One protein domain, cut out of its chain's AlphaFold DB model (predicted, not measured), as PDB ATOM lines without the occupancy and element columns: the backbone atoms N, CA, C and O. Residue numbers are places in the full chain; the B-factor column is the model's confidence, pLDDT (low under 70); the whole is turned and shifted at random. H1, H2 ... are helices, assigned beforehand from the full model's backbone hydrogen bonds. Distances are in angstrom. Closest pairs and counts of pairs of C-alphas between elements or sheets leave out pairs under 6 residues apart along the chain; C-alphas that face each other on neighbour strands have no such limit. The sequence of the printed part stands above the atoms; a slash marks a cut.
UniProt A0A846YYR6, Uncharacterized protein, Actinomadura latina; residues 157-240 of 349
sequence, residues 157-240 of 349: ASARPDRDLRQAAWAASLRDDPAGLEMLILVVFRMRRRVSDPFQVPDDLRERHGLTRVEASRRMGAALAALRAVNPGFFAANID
ATOM      1  N   ALA A 157     199.054 121.996 216.903       89.38
ATOM      2  CA  ALA A 157     198.881 122.512 215.552       89.38
ATOM      3  C   ALA A 157     200.151 123.218 215.050       89.38
ATOM      4  O   ALA A 157     200.973 123.723 215.816       89.38
ATOM      5  N   SER A 158     200.293 123.317 213.728       89.56
ATOM      6  CA  SER A 158     201.462 123.945 213.102       89.56
ATOM      7  C   SER A 158     201.638 125.416 213.516       89.56
ATOM      8  O   SER A 158     200.692 126.203 213.537       89.56
ATOM      9  N   ALA A 159     202.867 125.872 213.745       88.06
ATOM     10  CA  ALA A 159     203.123 127.301 213.939       88.06
ATOM     11  C   ALA A 159     202.961 128.122 212.639       88.06
ATOM     12  O   ALA A 159     202.669 129.324 212.691       88.06
ATOM     13  N   ARG A 160     203.184 127.491 211.476       92.62
ATOM     14  CA  ARG A 160     203.241 128.115 210.145       92.62
ATOM     15  C   ARG A 160     202.576 127.195 209.102       92.62
ATOM     16  O   ARG A 160     203.276 126.599 208.289       92.62
ATOM     17  N   PRO A 161     201.235 127.100 209.095       93.19
ATOM     18  CA  PRO A 161     200.513 126.135 208.266       93.19
ATOM     19  C   PRO A 161     200.728 126.364 206.768       93.19
ATOM     20  O   PRO A 161     200.842 125.402 206.026       93.19
ATOM     21  N   ASP A 162     200.844 127.622 206.332       95.69
ATOM     22  CA  ASP A 162     201.171 127.969 204.942       95.69
ATOM     23  C   ASP A 162     202.527 127.396 204.508       95.69
ATOM     24  O   ASP A 162     202.627 126.745 203.471       95.69
ATOM     25  N   ARG A 163     203.561 127.562 205.344       96.19
ATOM     26  CA  ARG A 163     204.886 126.990 205.084       96.19
ATOM     27  C   ARG A 163     204.805 125.471 204.993       96.19
ATOM     28  O   ARG A 163     205.352 124.903 204.054       96.19
ATOM     29  N   ASP A 164     204.137 124.831 205.947       96.00
ATOM     30  CA  ASP A 164     204.064 123.371 205.998       96.00
ATOM     31  C   ASP A 164     203.314 122.812 204.784       96.00
ATOM     32  O   ASP A 164     203.817 121.906 204.127       96.00
ATOM     33  N   LEU A 165     202.181 123.412 204.408       96.88
ATOM     34  CA  LEU A 165     201.419 123.023 203.219       96.88
ATOM     35  C   LEU A 165     202.203 123.250 201.912       96.88
ATOM     36  O   LEU A 165     202.058 122.481 200.967       96.88
ATOM     37  N   ARG A 166     203.062 124.278 201.842       97.56
ATOM     38  CA  ARG A 166     203.863 124.580 200.639       97.56
ATOM     39  C   ARG A 166     205.179 123.810 200.540       97.56
ATOM     40  O   ARG A 166     205.684 123.637 199.433       97.56
ATOM     41  N   GLN A 167     205.784 123.429 201.662       97.31
ATOM     42  CA  GLN A 167     207.181 122.971 201.692       97.31
ATOM     43  C   GLN A 167     207.369 121.579 202.288       97.31
ATOM     44  O   GLN A 167     208.386 120.948 202.005       97.31
ATOM     45  N   ALA A 168     206.451 121.094 203.128       96.81
ATOM     46  CA  ALA A 168     206.650 119.807 203.774       96.81
ATOM     47  C   ALA A 168     206.592 118.665 202.752       96.81
ATOM     48  O   ALA A 168     205.769 118.666 201.835       96.81
ATOM     49  N   ALA A 169     207.448 117.659 202.946       97.12
ATOM     50  CA  ALA A 169     207.527 116.505 202.053       97.12
ATOM     51  C   ALA A 169     206.180 115.772 201.940       97.12
ATOM     52  O   ALA A 169     205.769 115.416 200.840       97.12
ATOM     53  N   TRP A 170     205.454 115.628 203.057       97.06
ATOM     54  CA  TRP A 170     204.133 114.998 203.070       97.06
ATOM     55  C   TRP A 170     203.112 115.751 202.210       97.06
ATOM     56  O   TRP A 170     202.259 115.123 201.605       97.06
ATOM     57  N   ALA A 171     203.212 117.078 202.086       97.00
ATOM     58  CA  ALA A 171     202.255 117.895 201.338       97.00
ATOM     59  C   ALA A 171     202.514 117.900 199.818       97.00
ATOM     60  O   ALA A 171     201.922 118.702 199.099       97.00
ATOM     61  N   ALA A 172     203.415 117.050 199.305       97.25
ATOM     62  CA  ALA A 172     203.790 117.027 197.891       97.25
ATOM     63  C   ALA A 172     202.596 116.896 196.938       97.25
ATOM     64  O   ALA A 172     202.436 117.765 196.089       97.25
ATOM     65  N   SER A 173     201.725 115.907 197.140       97.12
ATOM     66  CA  SER A 173     200.557 115.676 196.276       97.12
ATOM     67  C   SER A 173     199.501 116.783 196.344       97.12
ATOM     68  O   SER A 173     198.738 116.976 195.406       97.12
ATOM     69  N   LEU A 174     199.450 117.556 197.435       96.56
ATOM     70  CA  LEU A 174     198.519 118.686 197.552       96.56
ATOM     71  C   LEU A 174     198.918 119.860 196.648       96.56
ATOM     72  O   LEU A 174     198.090 120.720 196.361       96.56
ATOM     73  N   ARG A 175     200.181 119.916 196.212       97.31
ATOM     74  CA  ARG A 175     200.705 120.985 195.350       97.31
ATOM     75  C   ARG A 175     200.358 120.791 193.875       97.31
ATOM     76  O   ARG A 175     200.498 121.746 193.115       97.31
ATOM     77  N   ASP A 176     199.862 119.612 193.502       97.19
ATOM     78  CA  ASP A 176     199.409 119.310 192.141       97.19
ATOM     79  C   ASP A 176     198.122 120.080 191.774       97.19
ATOM     80  O   ASP A 176     197.838 120.288 190.596       97.19
ATOM     81  N   ASP A 177     197.377 120.575 192.775       97.06
ATOM     82  CA  ASP A 177     196.254 121.508 192.610       97.06
ATOM     83  C   ASP A 177     196.536 122.841 193.340       97.06
ATOM     84  O   ASP A 177     196.193 122.998 194.518       97.06
ATOM     85  N   PRO A 178     197.131 123.843 192.660       96.25
ATOM     86  CA  PRO A 178     197.438 125.140 193.264       96.25
ATOM     87  C   PRO A 178     196.211 125.874 193.824       96.25
ATOM     88  O   PRO A 178     196.309 126.536 194.859       96.25
ATOM     89  N   ALA A 179     195.048 125.739 193.175       96.94
ATOM     90  CA  ALA A 179     193.808 126.358 193.640       96.94
ATOM     91  C   ALA A 179     193.318 125.683 194.929       96.94
ATOM     92  O   ALA A 179     192.979 126.369 195.896       96.94
ATOM     93  N   GLY A 180     193.332 124.346 194.966       97.38
ATOM     94  CA  GLY A 180     193.030 123.557 196.161       97.38
ATOM     95  C   GLY A 180     193.975 123.866 197.328       97.38
ATOM     96  O   GLY A 180     193.524 124.029 198.463       97.38
ATOM     97  N   LEU A 181     195.271 124.038 197.059       97.75
ATOM     98  CA  LEU A 181     196.265 124.405 198.070       97.75
ATOM     99  C   LEU A 181     196.000 125.789 198.685       97.75
ATOM    100  O   LEU A 181     196.011 125.927 199.909       97.75
ATOM    101  N   GLU A 182     195.741 126.817 197.868       97.44
ATOM    102  CA  GLU A 182     195.410 128.158 198.380       97.44
ATOM    103  C   GLU A 182     194.114 128.155 199.203       97.44
ATOM    104  O   GLU A 182     194.034 128.800 200.252       97.44
ATOM    105  N   MET A 183     193.124 127.378 198.765       97.50
ATOM    106  CA  MET A 183     191.879 127.132 199.489       97.50
ATOM    107  C   MET A 183     192.120 126.468 200.858       97.50
ATOM    108  O   MET A 183     191.575 126.934 201.862       97.50
ATOM    109  N   LEU A 184     192.988 125.453 200.940       97.12
ATOM    110  CA  LEU A 184     193.375 124.819 202.208       97.12
ATOM    111  C   LEU A 184     194.062 125.799 203.160       97.12
ATOM    112  O   LEU A 184     193.706 125.873 204.338       97.12
ATOM    113  N   ILE A 185     195.023 126.577 202.654       97.00
ATOM    114  CA  ILE A 185     195.727 127.597 203.441       97.00
ATOM    115  C   ILE A 185     194.717 128.593 204.023       97.00
ATOM    116  O   ILE A 185     194.755 128.896 205.221       97.00
ATOM    117  N   LEU A 186     193.779 129.064 203.196       95.81
ATOM    118  CA  LEU A 186     192.721 129.972 203.622       95.81
ATOM    119  C   LEU A 186     191.857 129.362 204.734       95.81
ATOM    120  O   LEU A 186     191.657 130.020 205.759       95.81
ATOM    121  N   VAL A 187     191.356 128.135 204.551       95.31
ATOM    122  CA  VAL A 187     190.513 127.458 205.552       95.31
ATOM    123  C   VAL A 187     191.254 127.323 206.870       95.31
ATOM    124  O   VAL A 187     190.716 127.726 207.898       95.31
ATOM    125  N   VAL A 188     192.506 126.858 206.865       94.12
ATOM    126  CA  VAL A 188     193.295 126.721 208.100       94.12
ATOM    127  C   VAL A 188     193.434 128.065 208.822       94.12
ATOM    128  O   VAL A 188     193.265 128.141 210.042       94.12
ATOM    129  N   PHE A 189     193.682 129.163 208.100       91.62
ATOM    130  CA  PHE A 189     193.728 130.488 208.721       91.62
ATOM    131  C   PHE A 189     192.369 130.950 209.250       91.62
ATOM    132  O   PHE A 189     192.316 131.567 210.316       91.62
ATOM    133  N   ARG A 190     191.273 130.663 208.547       91.50
ATOM    134  CA  ARG A 190     189.919 131.015 208.989       91.50
ATOM    135  C   ARG A 190     189.477 130.220 210.212       91.50
ATOM    136  O   ARG A 190     188.935 130.829 211.134       91.50
ATOM    137  N   MET A 191     189.791 128.927 210.262       89.56
ATOM    138  CA  MET A 191     189.576 128.070 211.433       89.56
ATOM    139  C   MET A 191     190.316 128.634 212.648       89.56
ATOM    140  O   MET A 191     189.708 128.902 213.682       89.56
ATOM    141  N   ARG A 192     191.600 128.987 212.493       87.06
ATOM    142  CA  ARG A 192     192.385 129.636 213.564       87.06
ATOM    143  C   ARG A 192     191.829 130.978 214.021       87.06
ATOM    144  O   ARG A 192     192.008 131.363 215.173       87.06
ATOM    145  N   ARG A 193     191.202 131.722 213.111       85.00
ATOM    146  CA  ARG A 193     190.557 133.007 213.405       85.00
ATOM    147  C   ARG A 193     189.129 132.847 213.921       85.00
ATOM    148  O   ARG A 193     188.514 133.861 214.238       85.00
ATOM    149  N   ARG A 194     188.620 131.612 214.016       83.38
ATOM    150  CA  ARG A 194     187.239 131.290 214.399       83.38
ATOM    151  C   ARG A 194     186.220 132.086 213.580       83.38
ATOM    152  O   ARG A 194     185.261 132.639 214.114       83.38
ATOM    153  N   VAL A 195     186.470 132.186 212.274       84.62
ATOM    154  CA  VAL A 195     185.528 132.797 211.331       84.62
ATOM    155  C   VAL A 195     184.268 131.936 211.284       84.62
ATOM    156  O   VAL A 195     184.355 130.715 211.255       84.62
ATOM    157  N   SER A 196     183.098 132.574 211.274       77.44
ATOM    158  CA  SER A 196     181.791 131.908 211.328       77.44
ATOM    159  C   SER A 196     181.492 131.012 210.122       77.44
ATOM    160  O   SER A 196     180.766 130.034 210.272       77.44
ATOM    161  N   ASP A 197     182.048 131.329 208.951       87.31
ATOM    162  CA  ASP A 197     182.022 130.463 207.771       87.31
ATOM    163  C   ASP A 197     183.451 130.247 207.236       87.31
ATOM    164  O   ASP A 197     183.946 130.994 206.378       87.31
ATOM    165  N   PRO A 198     184.185 129.272 207.798       88.56
ATOM    166  CA  PRO A 198     185.571 129.052 207.426       88.56
ATOM    167  C   PRO A 198     185.709 128.433 206.032       88.56
ATOM    168  O   PRO A 198     186.752 128.620 205.413       88.56
ATOM    169  N   PHE A 199     184.664 127.768 205.524       92.31
ATOM    170  CA  PHE A 199     184.679 127.017 204.265       92.31
ATOM    171  C   PHE A 199     184.231 127.836 203.050       92.31
ATOM    172  O   PHE A 199     184.505 127.442 201.916       92.31
ATOM    173  N   GLN A 200     183.584 128.987 203.255       92.06
ATOM    174  CA  GLN A 200     183.216 129.884 202.161       92.06
ATOM    175  C   GLN A 200     184.455 130.392 201.404       92.06
ATOM    176  O   GLN A 200     185.271 131.129 201.957       92.06
ATOM    177  N   VAL A 201     184.559 130.094 200.110       92.31
ATOM    178  CA  VAL A 201     185.630 130.631 199.255       92.31
ATOM    179  C   VAL A 201     185.326 132.095 198.879       92.31
ATOM    180  O   VAL A 201     184.249 132.353 198.342       92.31
ATOM    181  N   PRO A 202     186.229 133.059 199.156       93.81
ATOM    182  CA  PRO A 202     186.116 134.444 198.705       93.81
ATOM    183  C   PRO A 202     185.982 134.576 197.189       93.81
ATOM    184  O   PRO A 202     186.593 133.808 196.444       93.81
ATOM    185  N   ASP A 203     185.257 135.602 196.738       93.81
ATOM    186  CA  ASP A 203     185.094 135.879 195.309       93.81
ATOM    187  C   ASP A 203     186.430 136.237 194.628       93.81
ATOM    188  O   ASP A 203     186.680 135.748 193.530       93.81
ATOM    189  N   ASP A 204     187.345 136.946 195.298       96.12
ATOM    190  CA  ASP A 204     188.664 137.289 194.742       96.12
ATOM    191  C   ASP A 204     189.554 136.054 194.516       96.12
ATOM    192  O   ASP A 204     190.230 135.943 193.491       96.12
ATOM    193  N   LEU A 205     189.535 135.095 195.449       95.62
ATOM    194  CA  LEU A 205     190.267 133.834 195.303       95.62
ATOM    195  C   LEU A 205     189.650 132.972 194.194       95.62
ATOM    196  O   LEU A 205     190.364 132.376 193.393       95.62
ATOM    197  N   ARG A 206     188.318 132.930 194.126       97.00
ATOM    198  CA  ARG A 206     187.573 132.215 193.087       97.00
ATOM    199  C   ARG A 206     187.883 132.769 191.691       97.00
ATOM    200  O   ARG A 206     188.154 131.991 190.779       97.00
ATOM    201  N   GLU A 207     187.853 134.089 191.530       96.25
ATOM    202  CA  GLU A 207     188.092 134.783 190.257       96.25
ATOM    203  C   GLU A 207     189.531 134.624 189.775       96.25
ATOM    204  O   GLU A 207     189.747 134.343 188.599       96.25
ATOM    205  N   ARG A 208     190.509 134.687 190.688       97.50
ATOM    206  CA  ARG A 208     191.926 134.451 190.369       97.50
ATOM    207  C   ARG A 208     192.178 133.086 189.726       97.50
ATOM    208  O   ARG A 208     193.061 132.969 188.884       97.50
ATOM    209  N   HIS A 209     191.402 132.075 190.116       97.19
ATOM    210  CA  HIS A 209     191.503 130.708 189.594       97.19
ATOM    211  C   HIS A 209     190.449 130.382 188.525       97.19
ATOM    212  O   HIS A 209     190.341 129.227 188.115       97.19
ATOM    213  N   GLY A 210     189.661 131.370 188.079       97.31
ATOM    214  CA  GLY A 210     188.653 131.195 187.030       97.31
ATOM    215  C   GLY A 210     187.522 130.228 187.395       97.31
ATOM    216  O   GLY A 210     187.029 129.517 186.527       97.31
ATOM    217  N   LEU A 211     187.134 130.155 188.673       96.88
ATOM    218  CA  LEU A 211     186.163 129.169 189.156       96.88
ATOM    219  C   LEU A 211     184.758 129.747 189.312       96.88
ATOM    220  O   LEU A 211     184.549 130.907 189.680       96.88
ATOM    221  N   THR A 212     183.753 128.902 189.119       96.44
ATOM    222  CA  THR A 212     182.404 129.167 189.625       96.44
ATOM    223  C   THR A 212     182.329 128.877 191.129       96.44
ATOM    224  O   THR A 212     183.189 128.211 191.712       96.44
ATOM    225  N   ARG A 213     181.278 129.364 191.802       93.50
ATOM    226  CA  ARG A 213     181.072 129.102 193.242       93.50
ATOM    227  C   ARG A 213     180.913 127.609 193.548       93.50
ATOM    228  O   ARG A 213     181.430 127.125 194.556       93.50
ATOM    229  N   VAL A 214     180.227 126.880 192.666       93.56
ATOM    230  CA  VAL A 214     180.013 125.431 192.789       93.56
ATOM    231  C   VAL A 214     181.334 124.681 192.627       93.56
ATOM    232  O   VAL A 214     181.658 123.823 193.446       93.56
ATOM    233  N   GLU A 215     182.142 125.041 191.627       96.00
ATOM    234  CA  GLU A 215     183.457 124.426 191.415       96.00
ATOM    235  C   GLU A 215     184.423 124.710 192.557       96.00
ATOM    236  O   GLU A 215     185.101 123.788 193.003       96.00
ATOM    237  N   ALA A 216     184.456 125.946 193.062       95.06
ATOM    238  CA  ALA A 216     185.284 126.313 194.204       95.06
ATOM    239  C   ALA A 216     184.900 125.509 195.457       95.06
ATOM    240  O   ALA A 216     185.773 124.981 196.139       95.06
ATOM    241  N   SER A 217     183.600 125.338 195.716       92.00
ATOM    242  CA  SER A 217     183.107 124.534 196.845       92.00
ATOM    243  C   SER A 217     183.466 123.051 196.693       92.00
ATOM    244  O   SER A 217     183.958 122.429 197.633       92.00
ATOM    245  N   ARG A 218     183.286 122.484 195.491       93.44
ATOM    246  CA  ARG A 218     183.674 121.098 195.191       93.44
ATOM    247  C   ARG A 218     185.181 120.891 195.343       93.44
ATOM    248  O   ARG A 218     185.604 119.900 195.931       93.44
ATOM    249  N   ARG A 219     185.985 121.824 194.828       96.50
ATOM    250  CA  ARG A 219     187.449 121.766 194.896       96.50
ATOM    251  C   ARG A 219     187.953 121.903 196.328       96.50
ATOM    252  O   ARG A 219     188.807 121.125 196.728       96.50
ATOM    253  N   MET A 220     187.358 122.793 197.124       96.38
ATOM    254  CA  MET A 220     187.613 122.878 198.563       96.38
ATOM    255  C   MET A 220     187.353 121.536 199.261       96.38
ATOM    256  O   MET A 220     188.205 121.053 200.004       96.38
ATOM    257  N   GLY A 221     186.204 120.902 198.997       94.44
ATOM    258  CA  GLY A 221     185.869 119.592 199.562       94.44
ATOM    259  C   GLY A 221     186.874 118.500 199.178       94.44
ATOM    260  O   GLY A 221     187.329 117.751 200.041       94.44
ATOM    261  N   ALA A 222     187.276 118.453 197.905       94.75
ATOM    262  CA  ALA A 222     188.291 117.516 197.423       94.75
ATOM    263  C   ALA A 222     189.662 117.759 198.076       94.75
ATOM    264  O   ALA A 222     190.307 116.809 198.515       94.75
ATOM    265  N   ALA A 223     190.081 119.021 198.206       96.69
ATOM    266  CA  ALA A 223     191.343 119.382 198.840       96.69
ATOM    267  C   ALA A 223     191.357 119.023 200.337       96.69
ATOM    268  O   ALA A 223     192.356 118.507 200.836       96.69
ATOM    269  N   LEU A 224     190.245 119.229 201.055       96.38
ATOM    270  CA  LEU A 224     190.101 118.820 202.459       96.38
ATOM    271  C   LEU A 224     190.167 117.298 202.621       96.38
ATOM    272  O   LEU A 224     190.856 116.811 203.519       96.38
ATOM    273  N   ALA A 225     189.502 116.547 201.740       95.56
ATOM    274  CA  ALA A 225     189.576 115.087 201.732       95.56
ATOM    275  C   ALA A 225     191.007 114.597 201.452       95.56
ATOM    276  O   ALA A 225     191.506 113.721 202.160       95.56
ATOM    277  N   ALA A 226     191.693 115.207 200.481       96.12
ATOM    278  CA  ALA A 226     193.086 114.905 200.173       96.12
ATOM    279  C   ALA A 226     194.014 115.221 201.357       96.12
ATOM    280  O   ALA A 226     194.836 114.386 201.728       96.12
ATOM    281  N   LEU A 227     193.851 116.378 202.012       96.94
ATOM    282  CA  LEU A 227     194.631 116.740 203.197       96.94
ATOM    283  C   LEU A 227     194.433 115.729 204.333       96.94
ATOM    284  O   LEU A 227     195.413 115.293 204.934       96.94
ATOM    285  N   ARG A 228     193.186 115.328 204.605       96.56
ATOM    286  CA  ARG A 228     192.868 114.324 205.630       96.56
ATOM    287  C   ARG A 228     193.508 112.969 205.326       96.56
ATOM    288  O   ARG A 228     193.973 112.312 206.250       96.56
ATOM    289  N   ALA A 229     193.545 112.566 204.056       95.94
ATOM    290  CA  ALA A 229     194.172 111.316 203.637       95.94
ATOM    291  C   ALA A 229     195.706 111.364 203.743       95.94
ATOM    292  O   ALA A 229     196.323 110.413 204.215       95.94
ATOM    293  N   VAL A 230     196.322 112.473 203.326       97.31
ATOM    294  CA  VAL A 230     197.783 112.632 203.284       97.31
ATOM    295  C   VAL A 230     198.379 112.862 204.675       97.31
ATOM    296  O   VAL A 230     199.433 112.318 204.996       97.31
ATOM    297  N   ASN A 231     197.739 113.693 205.499       96.50
ATOM    298  CA  ASN A 231     198.201 113.983 206.852       96.50
ATOM    299  C   ASN A 231     197.012 114.187 207.809       96.50
ATOM    300  O   ASN A 231     196.631 115.329 208.104       96.50
ATOM    301  N   PRO A 232     196.441 113.088 208.338       93.69
ATOM    302  CA  PRO A 232     195.302 113.158 209.248       93.69
ATOM    303  C   PRO A 232     195.634 113.901 210.545       93.69
ATOM    304  O   PRO A 232     194.766 114.576 211.086       93.69
ATOM    305  N   GLY A 233     196.884 113.851 211.024       91.50
ATOM    306  CA  GLY A 233     197.308 114.577 212.225       91.50
ATOM    307  C   GLY A 233     197.294 116.096 212.032       91.50
ATOM    308  O   GLY A 233     196.776 116.828 212.874       91.50
ATOM    309  N   PHE A 234     197.797 116.585 210.894       93.38
ATOM    310  CA  PHE A 234     197.716 118.008 210.553       93.38
ATOM    311  C   PHE A 234     196.262 118.450 210.379       93.38
ATOM    312  O   PHE A 234     195.891 119.517 210.871       93.38
ATOM    313  N   PHE A 235     195.445 117.641 209.701       93.75
ATOM    314  CA  PHE A 235     194.018 117.904 209.535       93.75
ATOM    315  C   PHE A 235     193.313 117.999 210.895       93.75
ATOM    316  O   PHE A 235     192.669 119.010 211.178       93.75
ATOM    317  N   ALA A 236     193.529 117.018 211.772       90.38
ATOM    318  CA  ALA A 236     192.937 116.981 213.102       90.38
ATOM    319  C   ALA A 236     193.315 118.208 213.944       90.38
ATOM    320  O   ALA A 236     192.453 118.868 214.515       90.38
ATOM    321  N   ALA A 237     194.599 118.573 213.952       88.50
ATOM    322  CA  ALA A 237     195.094 119.682 214.761       88.50
ATOM    323  C   ALA A 237     194.692 121.077 214.240       88.50
ATOM    324  O   ALA A 237     194.740 122.049 214.991       88.50
ATOM    325  N   ASN A 238     194.344 121.221 212.954       90.56
ATOM    326  CA  ASN A 238     194.074 122.530 212.341       90.56
ATOM    327  C   ASN A 238     192.622 122.748 211.893       90.56
ATOM    328  O   ASN A 238     192.242 123.904 211.690       90.56
ATOM    329  N   ILE A 239     191.857 121.677 211.662       88.81
ATOM    330  CA  ILE A 239     190.539 121.718 211.009       88.81
ATOM    331  C   ILE A 239     189.479 120.975 211.832       88.81
ATOM    332  O   ILE A 239     188.421 121.551 212.046       88.81
ATOM    333  N   ASP A 240     189.727 119.766 212.348       80.56
ATOM    334  CA  ASP A 240     188.698 119.012 213.111       80.56
ATOM    335  C   ASP A 240     188.498 119.501 214.558       80.56
ATOM    336  O   ASP A 240     187.906 118.807 215.385       80.56
TER     337      ASP A 240
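What this domain is: This is residues 157 to 240 of the 349 residues of an uncharacterized protein of Actinomadura latina (UniProt A0A846YYR6). What shape do these atoms make? The two long helices H3 and H5 cross about perpendicular, the first part of H3 over the middle stretch of H5, and the shorter helices sit around this cross. H1 packs on one side of H3, H4 is placed on its other side near the first end of H5, H2 is at the turn into H3, and H6 makes a corner at the last end of H5. What is it built of, and how large is it? The printed part has 84 residues with six named helices, H1 to H6 in order, and no named strand: its class is all helix. It is compact, with a radius of gyration of the C-alphas of 11.9 A, and rounded, spanning 30 by 28 by 19 A.

Where its parts are: Where do the first helices run? H1 is residues 161 to 167, with C-alpha 161 at (200.513, 126.135, 208.266), and H2 is residues 173 to 176. H3, residues 178 to 192, is 21.4 A from first to last C-alpha. Which helices follow? H4 is residues 203 to 208. H5, residues 213 to 230, is the longest at 25.5 A, with C-alpha 213 at (181.072, 129.102, 193.242). H6 is residues 232 to 238, with C-alpha 238 at (194.074, 122.530, 212.341).

How they stand to each other: What touches the hub, H3? H1 touches it at a shallow tilt of 27 degrees, opposite ways, the closest C-alphas being those of Asp 162 and Ile 185, 5.7 A apart. H5 touches residues 179 to 184 of H3 with its residues 219 to 224, about perpendicular at 79 degrees, the closest C-alphas being those of Gly 180 and Ala 223, 5.2 A apart. H6 only just touches H3, with 3 pairs of C-alphas within 8 A, the closest those of Val 188 and Asn 238 at 6.0 A. How do H2, H4 and H6 stand? H2 and H3 touch only at the corner, and only just, with C-alphas 174 and 181 closest at 6.2 A; H5 and H6 touch only at the corner, with C-alphas 228 and 235 closest at 5.4 A. H4 is near H3 and close but not clearly touching H5, its C-alpha 206 being 6.4 A from C-alpha 216, the closest pair. What do the backbones show? In H1, H3, H4, H5 and H6 every O i to N i+4 pair is within hydrogen-bond range, and H2 is too short for such a pair.

The domain as a whole: How far does it reach? The two C-alphas farthest apart, those of Ala 159 and Thr 212, are 32.0 A from each other. Are there cuts, long links or weak places? The printed part has no cut and no long link; the link from H3 to H4, 10 residues, is short, and the others are tight. The mean pLDDT of the printed part is 93.9, and no printed residue is under 70.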